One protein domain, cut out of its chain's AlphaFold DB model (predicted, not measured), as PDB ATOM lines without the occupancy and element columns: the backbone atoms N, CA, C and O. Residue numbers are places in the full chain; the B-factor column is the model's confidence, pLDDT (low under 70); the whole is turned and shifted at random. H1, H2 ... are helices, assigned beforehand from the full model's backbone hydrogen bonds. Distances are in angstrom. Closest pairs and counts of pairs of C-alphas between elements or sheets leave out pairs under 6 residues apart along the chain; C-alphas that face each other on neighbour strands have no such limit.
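This is residues 337 to 443 of the 599 residues of an uncharacterized protein of Tetrahymena thermophila (strain SB210) (UniProt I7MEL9). H3 and the long H4 form a helical hairpin as core; H5 packs on H3, H1 and H2 sit loosely beside the hairpin, and H4's far end with the loop of residues 411 to 428 reaches out as an arm. The printed part has 107 residues with five named helices, H1 to H5 in order, and no named strand: all helix. It is loose, with a radius of gyration of the C-alphas of 16.7 A, spanning 54 by 26 by 22 A.

H1, residues 339 to 351, begins at C-alpha 339 (61.355, 97.454, 94.570) and measures 18.1 A. H2 is residues 353 to 359, 10.2 A; H3 362 to 375, 20.1 A; H4 383 to 410, 40.2 A. H5, 429 to 439, 15.4 A, ends at C-alpha 439 (82.164, 103.069, 80.810).

H1 and H2 meet only through their link. H3 and H4, a hairpin, touch at a shallow tilt of 20 degrees, opposite ways; their closest C-alphas, Ser 362 and Phe 396, are 5.2 A apart. H3 touches H5 at a steep tilt of 46 degrees, closest C-alphas Ala 366 and Ser 431, 5.2 A. H1 and H5 are apart. In each helix every O i to N i+4 pair is within hydrogen-bond range.

The farthest C-alphas, Ser 340 and Asp 419, are 55.3 A apart. The printed part has no cut; H4 to H5 is a long link. Residues 408 to 424 have pLDDT under 70.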
ATOM      1  N   ILE A 337      61.097 102.377  88.769       88.12
ATOM      2  CA  ILE A 337      60.992 100.930  88.874       88.12
ATOM      3  C   ILE A 337      60.806 100.544  90.339       88.12
ATOM      4  O   ILE A 337      61.565 100.943  91.222       88.12
ATOM      5  N   ARG A 338      59.762  99.753  90.596       88.94
ATOM      6  CA  ARG A 338      59.352  99.342  91.941       88.94
ATOM      7  C   ARG A 338      60.381  98.394  92.533       88.94
ATOM      8  O   ARG A 338      61.013  97.615  91.822       88.94
ATOM      9  N   GLN A 339      60.440  98.349  93.862       88.44
ATOM     10  CA  GLN A 339      61.355  97.454  94.570       88.44
ATOM     11  C   GLN A 339      61.202  95.982  94.149       88.44
ATOM     12  O   GLN A 339      62.195  95.304  93.919       88.44
ATOM     13  N   SER A 340      59.974  95.505  93.936       88.06
ATOM     14  CA  SER A 340      59.724  94.128  93.487       88.06
ATOM     15  C   SER A 340      60.217  93.830  92.064       88.06
ATOM     16  O   SER A 340      60.508  92.683  91.739       88.06
ATOM     17  N   GLU A 341      60.310  94.846  91.205       88.44
ATOM     18  CA  GLU A 341      60.877  94.742  89.856       88.44
ATOM     19  C   GLU A 341      62.417  94.731  89.935       88.44
ATOM     20  O   GLU A 341      63.055  93.901  89.281       88.44
ATOM     21  N   LYS A 342      63.009  95.562  90.810       89.81
ATOM     22  CA  LYS A 342      64.451  95.534  91.122       89.81
ATOM     23  C   LYS A 342      64.885  94.186  91.707       89.81
ATOM     24  O   LYS A 342      65.858  93.602  91.241       89.81
ATOM     25  N   GLU A 343      64.132  93.634  92.657       89.88
ATOM     26  CA  GLU A 343      64.394  92.314  93.257       89.88
ATOM     27  C   GLU A 343      64.392  91.183  92.216       89.88
ATOM     28  O   GLU A 343      65.228  90.279  92.264       89.88
ATOM     29  N   GLN A 344      63.486  91.238  91.234       88.25
ATOM     30  CA  GLN A 344      63.456  90.267  90.136       88.25
ATOM     31  C   GLN A 344      64.658  90.417  89.200       88.25
ATOM     32  O   GLN A 344      65.190  89.409  88.730       88.25
ATOM     33  N   MET A 345      65.110  91.648  88.950       89.25
ATOM     34  CA  MET A 345      66.330  91.891  88.183       89.25
ATOM     35  C   MET A 345      67.568  91.363  88.923       89.25
ATOM     36  O   MET A 345      68.370  90.651  88.322       89.25
ATOM     37  N   HIS A 346      67.671  91.595  90.236       89.38
ATOM     38  CA  HIS A 346      68.703  90.998  91.097       89.38
ATOM     39  C   HIS A 346      68.702  89.468  91.011       89.38
ATOM     40  O   HIS A 346      69.738  88.847  90.762       89.38
ATOM     41  N   TYR A 347      67.526  88.840  91.127       89.12
ATOM     42  CA  TYR A 347      67.388  87.390  90.981       89.12
ATOM     43  C   TYR A 347      67.889  86.896  89.615       89.12
ATOM     44  O   TYR A 347      68.546  85.854  89.532       89.12
ATOM     45  N   LEU A 348      67.591  87.634  88.545       87.50
ATOM     46  CA  LEU A 348      68.009  87.311  87.185       87.50
ATOM     47  C   LEU A 348      69.532  87.414  87.028       87.50
ATOM     48  O   LEU A 348      70.148  86.484  86.502       87.50
ATOM     49  N   ILE A 349      70.140  88.483  87.543       87.19
ATOM     50  CA  ILE A 349      71.597  88.689  87.559       87.19
ATOM     51  C   ILE A 349      72.301  87.549  88.304       87.19
ATOM     52  O   ILE A 349      73.292  87.013  87.814       87.19
ATOM     53  N   GLN A 350      71.766  87.122  89.450       85.38
ATOM     54  CA  GLN A 350      72.379  86.073  90.269       85.38
ATOM     55  C   GLN A 350      72.208  84.667  89.675       85.38
ATOM     56  O   GLN A 350      73.145  83.869  89.686       85.38
ATOM     57  N   ASN A 351      71.020  84.343  89.156       85.06
ATOM     58  CA  ASN A 351      70.641  82.952  88.869       85.06
ATOM     59  C   ASN A 351      70.549  82.614  87.375       85.06
ATOM     60  O   ASN A 351      70.526  81.438  87.012       85.06
ATOM     61  N   ARG A 352      70.479  83.616  86.491       82.81
ATOM     62  CA  ARG A 352      70.255  83.439  85.042       82.81
ATOM     63  C   ARG A 352      71.365  84.061  84.182       82.81
ATOM     64  O   ARG A 352      71.206  84.158  82.967       82.81
ATOM     65  N   ILE A 353      72.506  84.430  84.767       82.75
ATOM     66  CA  ILE A 353      73.601  85.131  84.071       82.75
ATOM     67  C   ILE A 353      74.111  84.394  82.819       82.75
ATOM     68  O   ILE A 353      74.363  85.000  81.780       82.75
ATOM     69  N   ASN A 354      74.198  83.063  82.874       84.38
ATOM     70  CA  ASN A 354      74.650  82.252  81.739       84.38
ATOM     71  C   ASN A 354      73.638  82.250  80.583       84.38
ATOM     72  O   ASN A 354      74.017  82.119  79.417       84.38
ATOM     73  N   ASP A 355      72.352  82.420  80.885       81.50
ATOM     74  CA  ASP A 355      71.314  82.498  79.862       81.50
ATOM     75  C   ASP A 355      71.340  83.848  79.152       81.50
ATOM     76  O   ASP A 355      71.153  83.897  77.938       81.50
ATOM     77  N   ILE A 356      71.675  84.922  79.872       83.06
ATOM     78  CA  ILE A 356      71.935  86.236  79.272       83.06
ATOM     79  C   ILE A 356      73.082  86.107  78.265       83.06
ATOM     80  O   ILE A 356      72.897  86.351  77.074       83.06
ATOM     81  N   TYR A 357      74.248  85.622  78.699       87.81
ATOM     82  CA  TYR A 357      75.428  85.567  77.832       87.81
ATOM     83  C   TYR A 357      75.315  84.564  76.683       87.81
ATOM     84  O   TYR A 357      75.932  84.762  75.638       87.81
ATOM     85  N   SER A 358      74.524  83.500  76.813       82.31
ATOM     86  CA  SER A 358      74.337  82.542  75.717       82.31
ATOM     87  C   SER A 358      73.323  83.012  74.670       82.31
ATOM     88  O   SER A 358      73.492  82.698  73.490       82.31
ATOM     89  N   VAL A 359      72.305  83.784  75.064       81.12
ATOM     90  CA  VAL A 359      71.184  84.155  74.184       81.12
ATOM     91  C   VAL A 359      71.326  85.560  73.599       81.12
ATOM     92  O   VAL A 359      70.935  85.769  72.451       81.12
ATOM     93  N   PHE A 360      71.871  86.516  74.352       89.00
ATOM     94  CA  PHE A 360      71.790  87.933  73.992       89.00
ATOM     95  C   PHE A 360      72.819  88.301  72.921       89.00
ATOM     96  O   PHE A 360      73.975  87.903  73.006       89.00
ATOM     97  N   THR A 361      72.409  89.065  71.916       89.75
ATOM     98  CA  THR A 361      73.315  89.718  70.946       89.75
ATOM     99  C   THR A 361      74.095  90.862  71.595       89.75
ATOM    100  O   THR A 361      73.721  91.307  72.681       89.75
ATOM    101  N   SER A 362      75.133  91.377  70.927       91.69
ATOM    102  CA  SER A 362      75.859  92.588  71.362       91.69
ATOM    103  C   SER A 362      74.907  93.743  71.722       91.69
ATOM    104  O   SER A 362      74.958  94.269  72.831       91.69
ATOM    105  N   ASN A 363      73.945  94.049  70.849       89.44
ATOM    106  CA  ASN A 363      72.945  95.094  71.083       89.44
ATOM    107  C   ASN A 363      72.132  94.862  72.372       89.44
ATOM    108  O   ASN A 363      71.963  95.773  73.175       89.44
ATOM    109  N   GLN A 364      71.687  93.625  72.607       90.81
ATOM    110  CA  GLN A 364      70.897  93.270  73.794       90.81
ATOM    111  C   GLN A 364      71.732  93.265  75.080       90.81
ATOM    112  O   GLN A 364      71.196  93.503  76.161       90.81
ATOM    113  N   LEU A 365      73.033  92.977  74.978       93.62
ATOM    114  CA  LEU A 365      73.958  93.117  76.101       93.62
ATOM    115  C   LEU A 365      74.141  94.589  76.484       93.62
ATOM    116  O   LEU A 365      74.145  94.892  77.671       93.62
ATOM    117  N   ALA A 366      74.211  95.501  75.511       92.88
ATOM    118  CA  ALA A 366      74.232  96.937  75.786       92.88
ATOM    119  C   ALA A 366      72.955  97.404  76.510       92.88
ATOM    120  O   ALA A 366      73.033  98.177  77.460       92.88
ATOM    121  N   ASP A 367      71.786  96.891  76.110       90.00
ATOM    122  CA  ASP A 367      70.509  97.241  76.746       90.00
ATOM    123  C   ASP A 367      70.432  96.802  78.210       90.00
ATOM    124  O   ASP A 367      70.047  97.592  79.072       90.00
ATOM    125  N   ILE A 368      70.793  95.547  78.509       91.94
ATOM    126  CA  ILE A 368      70.753  95.047  79.891       91.94
ATOM    127  C   ILE A 368      71.828  95.703  80.757       91.94
ATOM    128  O   ILE A 368      71.570  95.975  81.925       91.94
ATOM    129  N   LEU A 369      73.004  95.979  80.188       93.44
ATOM    130  CA  LEU A 369      74.084  96.673  80.875       93.44
ATOM    131  C   LEU A 369      73.621  98.056  81.342       93.44
ATOM    132  O   LEU A 369      73.706  98.361  82.529       93.44
ATOM    133  N   TYR A 370      73.083  98.850  80.418       92.56
ATOM    134  CA  TYR A 370      72.607 100.199  80.701       92.56
ATOM    135  C   TYR A 370      71.426 100.204  81.674       92.56
ATOM    136  O   TYR A 370      71.419 100.971  82.631       92.56
ATOM    137  N   LEU A 371      70.472  99.281  81.507       92.06
ATOM    138  CA  LEU A 371      69.354  99.148  82.438       92.06
ATOM    139  C   LEU A 371      69.824  98.817  83.861       92.06
ATOM    140  O   LEU A 371      69.324  99.389  84.821       92.06
ATOM    141  N   VAL A 372      70.763  97.880  84.018       92.06
ATOM    142  CA  VAL A 372      71.297  97.515  85.339       92.06
ATOM    143  C   VAL A 372      72.068  98.679  85.953       92.06
ATOM    144  O   VAL A 372      71.897  98.940  87.141       92.06
ATOM    145  N   TYR A 373      72.851  99.401  85.153       92.56
ATOM    146  CA  TYR A 373      73.539 100.612  85.589       92.56
ATOM    147  C   TYR A 373      72.557 101.663  86.136       92.56
ATOM    148  O   TYR A 373      72.709 102.102  87.272       92.56
ATOM    149  N   GLU A 374      71.490 101.980  85.396       90.06
ATOM    150  CA  GLU A 374      70.471 102.945  85.836       90.06
ATOM    151  C   GLU A 374      69.699 102.468  87.079       90.06
ATOM    152  O   GLU A 374      69.455 103.235  88.008       90.06
ATOM    153  N   LEU A 375      69.300 101.191  87.125       90.06
ATOM    154  CA  LEU A 375      68.472 100.660  88.215       90.06
ATOM    155  C   LEU A 375      69.201 100.564  89.555       90.06
ATOM    156  O   LEU A 375      68.560 100.684  90.609       90.06
ATOM    157  N   PHE A 376      70.502 100.293  89.499       90.06
ATOM    158  CA  PHE A 376      71.341  99.962  90.645       90.06
ATOM    159  C   PHE A 376      72.477 100.967  90.833       90.06
ATOM    160  O   PHE A 376      73.514 100.604  91.383       90.06
ATOM    161  N   ASN A 377      72.272 102.222  90.416       85.56
ATOM    162  CA  ASN A 377      73.260 103.292  90.553       85.56
ATOM    163  C   ASN A 377      73.773 103.435  92.008       85.56
ATOM    164  O   ASN A 377      74.972 103.492  92.271       85.56
ATOM    165  N   ASP A 378      72.868 103.341  92.987       84.50
ATOM    166  CA  ASP A 378      73.218 103.394  94.417       84.50
ATOM    167  C   ASP A 378      73.961 102.136  94.921       84.50
ATOM    168  O   ASP A 378      74.581 102.138  95.987       84.50
ATOM    169  N   GLU A 379      73.918 101.042  94.158       84.50
ATOM    170  CA  GLU A 379      74.470  99.726  94.498       84.50
ATOM    171  C   GLU A 379      75.673  99.336  93.616       84.50
ATOM    172  O   GLU A 379      76.171  98.212  93.725       84.50
ATOM    173  N   LEU A 380      76.205 100.237  92.777       81.62
ATOM    174  CA  LEU A 380      77.310  99.939  91.842       81.62
ATOM    175  C   LEU A 380      78.591  99.448  92.532       81.62
ATOM    176  O   LEU A 380      79.399  98.728  91.938       81.62
ATOM    177  N   LYS A 381      78.770  99.820  93.805       78.31
ATOM    178  CA  LYS A 381      79.901  99.401  94.649       78.31
ATOM    179  C   LYS A 381      79.716  98.008  95.254       78.31
ATOM    180  O   LYS A 381      80.663  97.466  95.822       78.31
ATOM    181  N   THR A 382      78.526  97.415  95.157       84.88
ATOM    182  CA  THR A 382      78.311  96.037  95.607       84.88
ATOM    183  C   THR A 382      79.029  95.069  94.671       84.88
ATOM    184  O   THR A 382      78.958  95.190  93.448       84.88
ATOM    185  N   GLU A 383      79.721  94.078  95.239       85.44
ATOM    186  CA  GLU A 383      80.545  93.130  94.473       85.44
ATOM    187  C   GLU A 383      79.746  92.421  93.368       85.44
ATOM    188  O   GLU A 383      80.252  92.203  92.268       85.44
ATOM    189  N   GLN A 384      78.476  92.107  93.632       87.00
ATOM    190  CA  GLN A 384      77.611  91.389  92.698       87.00
ATOM    191  C   GLN A 384      77.271  92.219  91.455       87.00
ATOM    192  O   GLN A 384      77.484  91.744  90.337       87.00
ATOM    193  N   ILE A 385      76.776  93.451  91.634       90.44
ATOM    194  CA  ILE A 385      76.435  94.346  90.519       90.44
ATOM    195  C   ILE A 385      77.699  94.752  89.763       90.44
ATOM    196  O   ILE A 385      77.736  94.670  88.536       90.44
ATOM    197  N   ASN A 386      78.771  95.081  90.490       89.75
ATOM    198  CA  ASN A 386      80.051  95.443  89.892       89.75
ATOM    199  C   ASN A 386      80.607  94.325  88.993       89.75
ATOM    200  O   ASN A 386      80.980  94.563  87.844       89.75
ATOM    201  N   SER A 387      80.615  93.088  89.502       90.19
ATOM    202  CA  SER A 387      81.078  91.902  88.774       90.19
ATOM    203  C   SER A 387      80.209  91.605  87.550       90.19
ATOM    204  O   SER A 387      80.731  91.275  86.480       90.19
ATOM    205  N   PHE A 388      78.888  91.774  87.669       92.69
ATOM    206  CA  PHE A 388      77.969  91.614  86.546       92.69
ATOM    207  C   PHE A 388      78.242  92.624  85.426       92.69
ATOM    208  O   PHE A 388      78.370  92.214  84.270       92.69
ATOM    209  N   ILE A 389      78.367  93.913  85.757       93.19
ATOM    210  CA  ILE A 389      78.621  94.988  84.787       93.19
ATOM    211  C   ILE A 389      79.951  94.749  84.068       93.19
ATOM    212  O   ILE A 389      79.969  94.671  82.841       93.19
ATOM    213  N   LYS A 390      81.041  94.511  84.812       91.50
ATOM    214  CA  LYS A 390      82.371  94.241  84.230       91.50
ATOM    215  C   LYS A 390      82.362  93.036  83.294       91.50
ATOM    216  O   LYS A 390      82.797  93.124  82.150       91.50
ATOM    217  N   LYS A 391      81.777  91.918  83.731       92.00
ATOM    218  CA  LYS A 391      81.688  90.711  82.899       92.00
ATOM    219  C   LYS A 391      80.806  90.913  81.663       92.00
ATOM    220  O   LYS A 391      81.071  90.319  80.615       92.00
ATOM    221  N   THR A 392      79.756  91.724  81.773       93.94
ATOM    222  CA  THR A 392      78.874  92.049  80.647       93.94
ATOM    223  C   THR A 392      79.583  92.943  79.632       93.94
ATOM    224  O   THR A 392      79.463  92.668  78.441       93.94
ATOM    225  N   LEU A 393      80.376  93.926  80.075       93.25
ATOM    226  CA  LEU A 393      81.239  94.752  79.217       93.25
ATOM    227  C   LEU A 393      82.234  93.896  78.419       93.25
ATOM    228  O   LEU A 393      82.281  93.986  77.191       93.25
ATOM    229  N   ASP A 394      82.949  92.987  79.086       90.69
ATOM    230  CA  ASP A 394      83.881  92.071  78.414       90.69
ATOM    231  C   ASP A 394      83.161  91.183  77.387       90.69
ATOM    232  O   ASP A 394      83.611  90.996  76.253       90.69
ATOM    233  N   THR A 395      82.002  90.639  77.773       92.81
ATOM    234  CA  THR A 395      81.200  89.771  76.901       92.81
ATOM    235  C   THR A 395      80.647  90.541  75.703       92.81
ATOM    236  O   THR A 395      80.596  89.990  74.604       92.81
ATOM    237  N   PHE A 396      80.252  91.801  75.895       93.62
ATOM    238  CA  PHE A 396      79.793  92.685  74.831       93.62
ATOM    239  C   PHE A 396      80.871  92.853  73.756       93.62
ATOM    240  O   PHE A 396      80.585  92.587  72.591       93.62
ATOM    241  N   ILE A 397      82.110  93.177  74.142       90.00
ATOM    242  CA  ILE A 397      83.224  93.358  73.195       90.00
ATOM    243  C   ILE A 397      83.498  92.070  72.419       90.00
ATOM    244  O   ILE A 397      83.600  92.084  71.193       90.00
ATOM    245  N   VAL A 398      83.581  90.932  73.117       90.38
ATOM    246  CA  VAL A 398      83.835  89.635  72.468       90.38
ATOM    247  C   VAL A 398      82.714  89.277  71.489       90.38
ATOM    248  O   VAL A 398      82.984  88.755  70.405       90.38
ATOM    249  N   LYS A 399      81.453  89.549  71.850       90.50
ATOM    250  CA  LYS A 399      80.311  89.283  70.972       90.50
ATOM    251  C   LYS A 399      80.257  90.215  69.779       90.50
ATOM    252  O   LYS A 399      80.020  89.715  68.687       90.50
ATOM    253  N   ASP A 400      80.475  91.511  69.971       90.31
ATOM    254  CA  ASP A 400      80.514  92.463  68.865       90.31
ATOM    255  C   ASP A 400      81.562  92.040  67.831       90.31
ATOM    256  O   ASP A 400      81.226  91.872  66.662       90.31
ATOM    257  N   LEU A 401      82.793  91.756  68.268       87.06
ATOM    258  CA  LEU A 401      83.867  91.333  67.367       87.06
ATOM    259  C   LEU A 401      83.491  90.068  66.586       87.06
ATOM    260  O   LEU A 401      83.649  90.015  65.369       87.06
ATOM    261  N   ALA A 402      82.928  89.064  67.262       87.62
ATOM    262  CA  ALA A 402      82.495  87.832  66.608       87.62
ATOM    263  C   ALA A 402      81.321  88.052  65.630       87.62
ATOM    264  O   ALA A 402      81.253  87.415  64.571       87.62
ATOM    265  N   GLU A 403      80.379  88.930  65.976       86.25
ATOM    266  CA  GLU A 403      79.246  89.300  65.126       86.25
ATOM    267  C   GLU A 403      79.714  90.096  63.897       86.25
ATOM    268  O   GLU A 403      79.255  89.819  62.784       86.25
ATOM    269  N   TYR A 404      80.674  91.006  64.070       82.19
ATOM    270  CA  TYR A 404      81.301  91.771  62.998       82.19
ATOM    271  C   TYR A 404      82.126  90.881  62.059       82.19
ATOM    272  O   TYR A 404      81.923  90.926  60.847       82.19
ATOM    273  N   ASP A 405      82.960  89.980  62.587       80.12
ATOM    274  CA  ASP A 405      83.714  89.000  61.789       80.12
ATOM    275  C   ASP A 405      82.791  88.098  60.964       80.12
ATOM    276  O   ASP A 405      83.055  87.768  59.804       80.12
ATOM    277  N   THR A 406      81.660  87.711  61.553       77.31
ATOM    278  CA  THR A 406      80.628  86.958  60.840       77.31
ATOM    279  C   THR A 406      80.045  87.779  59.689       77.31
ATOM    280  O   THR A 406      79.763  87.217  58.627       77.31
ATOM    281  N   MET A 407      79.886  89.094  59.865       71.19
ATOM    282  CA  MET A 407      79.424  89.993  58.809       71.19
ATOM    283  C   MET A 407      80.465  90.214  57.712       71.19
ATOM    284  O   MET A 407      80.096  90.125  56.538       71.19
ATOM    285  N   LEU A 408      81.749  90.358  58.062       68.88
ATOM    286  CA  LEU A 408      82.867  90.395  57.110       68.88
ATOM    287  C   LEU A 408      82.845  89.187  56.162       68.88
ATOM    288  O   LEU A 408      83.033  89.320  54.957       68.88
ATOM    289  N   GLN A 409      82.570  87.993  56.693       61.19
ATOM    290  CA  GLN A 409      82.537  86.754  55.905       61.19
ATOM    291  C   GLN A 409      81.277  86.596  55.041       61.19
ATOM    292  O   GLN A 409      81.251  85.761  54.130       61.19
ATOM    293  N   GLN A 410      80.203  87.326  55.350       56.28
ATOM    294  CA  GLN A 410      78.895  87.157  54.714       56.28
ATOM    295  C   GLN A 410      78.568  88.241  53.682       56.28
ATOM    296  O   GLN A 410      77.726  87.984  52.814       56.28
ATOM    297  N   TYR A 411      79.217  89.409  53.738       53.47
ATOM    298  CA  TYR A 411      78.857  90.571  52.928       53.47
ATOM    299  C   TYR A 411      80.084  91.324  52.393       53.47
ATOM    300  O   TYR A 411      80.698  92.110  53.102       53.47
ATOM    301  N   GLU A 412      80.365  91.160  51.099       45.66
ATOM    302  CA  GLU A 412      81.063  92.171  50.293       45.66
ATOM    303  C   GLU A 412      79.983  93.072  49.660       45.66
ATOM    304  O   GLU A 412      79.178  92.609  48.842       45.66
ATOM    305  N   PHE A 413      79.886  94.340  50.069       53.62
ATOM    306  CA  PHE A 413      79.036  95.332  49.395       53.62
ATOM    307  C   PHE A 413      79.728  95.870  48.134       53.62
ATOM    308  O   PHE A 413      80.937  95.785  47.993       53.62
ATOM    309  N   VAL A 414      78.963  96.469  47.223       36.94
ATOM    310  CA  VAL A 414      79.492  97.400  46.217       36.94
ATOM    311  C   VAL A 414      78.646  98.662  46.319       36.94
ATOM    312  O   VAL A 414      77.470  98.653  45.931       36.94
ATOM    313  N   ASP A 415      79.220  99.731  46.861       42.50
ATOM    314  CA  ASP A 415      78.623 101.055  46.876       42.50
ATOM    315  C   ASP A 415      78.562 101.588  45.458       42.50
ATOM    316  O   ASP A 415      79.568 101.936  44.859       42.50
ATOM    317  N   ARG A 416      77.359 101.692  44.899       39.56
ATOM    318  CA  ARG A 416      77.179 102.255  43.557       39.56
ATOM    319  C   ARG A 416      77.375 103.771  43.502       39.56
ATOM    320  O   ARG A 416      77.342 104.316  42.402       39.56
ATOM    321  N   LYS A 417      77.476 104.467  44.642       40.62
ATOM    322  CA  LYS A 417      77.752 105.911  44.674       40.62
ATOM    323  C   LYS A 417      79.252 106.206  44.559       40.62
ATOM    324  O   LYS A 417      79.590 107.155  43.861       40.62
ATOM    325  N   ASN A 418      80.095 105.375  45.177       40.78
ATOM    326  CA  ASN A 418      81.544 105.593  45.274       40.78
ATOM    327  C   ASN A 418      82.402 104.466  44.658       40.78
ATOM    328  O   ASN A 418      83.620 104.574  44.667       40.78
ATOM    329  N   ASP A 419      81.799 103.398  44.122       44.56
ATOM    330  CA  ASP A 419      82.484 102.162  43.696       44.56
ATOM    331  C   ASP A 419      83.302 101.478  44.825       44.56
ATOM    332  O   ASP A 419      84.252 100.741  44.565       44.56
ATOM    333  N   GLU A 420      82.911 101.666  46.091       43.03
ATOM    334  CA  GLU A 420      83.622 101.140  47.269       43.03
ATOM    335  C   GLU A 420      82.944  99.908  47.883       43.03
ATOM    336  O   GLU A 420      81.718  99.800  47.944       43.03
ATOM    337  N   ILE A 421      83.742  98.954  48.365       48.69
ATOM    338  CA  ILE A 421      83.255  97.767  49.076       48.69
ATOM    339  C   ILE A 421      83.116  98.118  50.558       48.69
ATOM    340  O   ILE A 421      84.114  98.311  51.238       48.69
ATOM    341  N   GLY A 422      81.881  98.197  51.053       50.44
ATOM    342  CA  GLY A 422      81.580  98.387  52.478       50.44
ATOM    343  C   GLY A 422      81.181  97.087  53.188       50.44
ATOM    344  O   GLY A 422      80.733  96.125  52.562       50.44
ATOM    345  N   ILE A 423      81.288  97.064  54.513       57.97
ATOM    346  CA  ILE A 423      80.777  95.983  55.368       57.97
ATOM    347  C   ILE A 423      79.644  96.563  56.208       57.97
ATOM    348  O   ILE A 423      79.767  97.669  56.713       57.97
ATOM    349  N   LEU A 424      78.512  95.867  56.326       63.81
ATOM    350  CA  LEU A 424      77.420  96.341  57.180       63.81
ATOM    351  C   LEU A 424      77.731  96.002  58.642       63.81
ATOM    352  O   LEU A 424      77.829  94.822  58.982       63.81
ATOM    353  N   ASP A 425      77.818  97.023  59.492       73.75
ATOM    354  CA  ASP A 425      77.896  96.842  60.940       73.75
ATOM    355  C   ASP A 425      76.490  96.654  61.542       73.75
ATOM    356  O   ASP A 425      75.571  97.441  61.306       73.75
ATOM    357  N   ASN A 426      76.321  95.578  62.309       76.25
ATOM    358  CA  ASN A 426      75.072  95.232  62.990       76.25
ATOM    359  C   ASN A 426      74.887  95.947  64.328       76.25
ATOM    360  O   ASN A 426      73.768  95.947  64.862       76.25
ATOM    361  N   LEU A 427      75.968  96.465  64.908       85.50
ATOM    362  CA  LEU A 427      75.903  97.179  66.168       85.50
ATOM    363  C   LEU A 427      75.089  98.461  65.966       85.50
ATOM    364  O   LEU A 427      75.261  99.163  64.971       85.50
ATOM    365  N   LYS A 428      74.166  98.764  66.876       85.50
ATOM    366  CA  LYS A 428      73.343  99.979  66.832       85.50
ATOM    367  C   LYS A 428      74.084 101.158  67.452       85.50
ATOM    368  O   LYS A 428      74.861 100.983  68.389       85.50
ATOM    369  N   TRP A 429      73.787 102.367  66.971       87.31
ATOM    370  CA  TRP A 429      74.328 103.598  67.552       87.31
ATOM    371  C   TRP A 429      73.890 103.748  69.008       87.31
ATOM    372  O   TRP A 429      74.722 104.022  69.868       87.31
ATOM    373  N   SER A 430      72.627 103.422  69.299       87.75
ATOM    374  CA  SER A 430      72.090 103.421  70.660       87.75
ATOM    375  C   SER A 430      72.821 102.446  71.584       87.75
ATOM    376  O   SER A 430      73.020 102.749  72.755       87.75
ATOM    377  N   SER A 431      73.266 101.293  71.077       90.94
ATOM    378  CA  SER A 431      74.037 100.321  71.859       90.94
ATOM    379  C   SER A 431      75.447 100.821  72.169       90.94
ATOM    380  O   SER A 431      75.886 100.687  73.306       90.94
ATOM    381  N   ALA A 432      76.131 101.444  71.204       90.00
ATOM    382  CA  ALA A 432      77.429 102.077  71.451       90.00
ATOM    383  C   ALA A 432      77.314 103.214  72.482       90.00
ATOM    384  O   ALA A 432      78.098 103.262  73.426       90.00
ATOM    385  N   ALA A 433      76.289 104.062  72.348       91.25
ATOM    386  CA  ALA A 433      76.002 105.149  73.281       91.25
ATOM    387  C   ALA A 433      75.775 104.642  74.712       91.25
ATOM    388  O   ALA A 433      76.460 105.066  75.636       91.25
ATOM    389  N   LYS A 434      74.880 103.661  74.875       92.25
ATOM    390  CA  LYS A 434      74.564 103.020  76.161       92.25
ATOM    391  C   LYS A 434      75.795 102.429  76.846       92.25
ATOM    392  O   LYS A 434      75.954 102.581  78.052       92.25
ATOM    393  N   VAL A 435      76.654 101.743  76.092       93.75
ATOM    394  CA  VAL A 435      77.883 101.153  76.643       93.75
ATOM    395  C   VAL A 435      78.867 102.243  77.054       93.75
ATOM    396  O   VAL A 435      79.444 102.139  78.134       93.75
ATOM    397  N   LEU A 436      79.025 103.299  76.248       90.94
ATOM    398  CA  LEU A 436      79.915 104.402  76.598       90.94
ATOM    399  C   LEU A 436      79.471 105.107  77.880       90.94
ATOM    400  O   LEU A 436      80.317 105.362  78.725       90.94
ATOM    401  N   THR A 437      78.168 105.331  78.064       92.00
ATOM    402  CA  THR A 437      77.633 105.929  79.297       92.00
ATOM    403  C   THR A 437      77.962 105.105  80.544       92.00
ATOM    404  O   THR A 437      78.213 105.653  81.612       92.00
ATOM    405  N   VAL A 438      78.000 103.776  80.429       93.31
ATOM    406  CA  VAL A 438      78.386 102.909  81.554       93.31
ATOM    407  C   VAL A 438      79.895 102.955  81.791       93.31
ATOM    408  O   VAL A 438      80.338 102.951  82.934       93.31
ATOM    409  N   VAL A 439      80.695 103.002  80.722       91.25
ATOM    410  CA  VAL A 439      82.164 103.069  80.810       91.25
ATOM    411  C   VAL A 439      82.660 104.449  81.251       91.25
ATOM    412  O   VAL A 439      83.755 104.532  81.798       91.25
ATOM    413  N   SER A 440      81.873 105.514  81.071       89.31
ATOM    414  CA  SER A 440      82.211 106.854  81.570       89.31
ATOM    415  C   SER A 440      82.129 106.997  83.085       89.31
ATOM    416  O   SER A 440      82.623 107.980  83.627       89.31
ATOM    417  N   ASP A 441      81.524 106.035  83.778       89.62
ATOM    418  CA  ASP A 441      81.506 106.012  85.235       89.62
ATOM    419  C   ASP A 441      82.889 105.642  85.795       89.62
ATOM    420  O   ASP A 441      83.488 104.644  85.386       89.62
ATOM    421  N   GLU A 442      83.376 106.401  86.781       87.25
ATOM    422  CA  GLU A 442      84.687 106.199  87.420       87.25
ATOM    423  C   GLU A 442      84.890 104.753  87.919       87.25
ATOM    424  O   GLU A 442      86.001 104.222  87.895       87.25
ATOM    425  N   VAL A 443      83.815 104.070  88.335       88.81
ATOM    426  CA  VAL A 443      83.866 102.694  88.851       88.81
ATOM    427  C   VAL A 443      84.187 101.664  87.760       88.81
ATOM    428  O   VAL A 443      84.749 100.596  88.054       88.81
TER     429      VAL A 443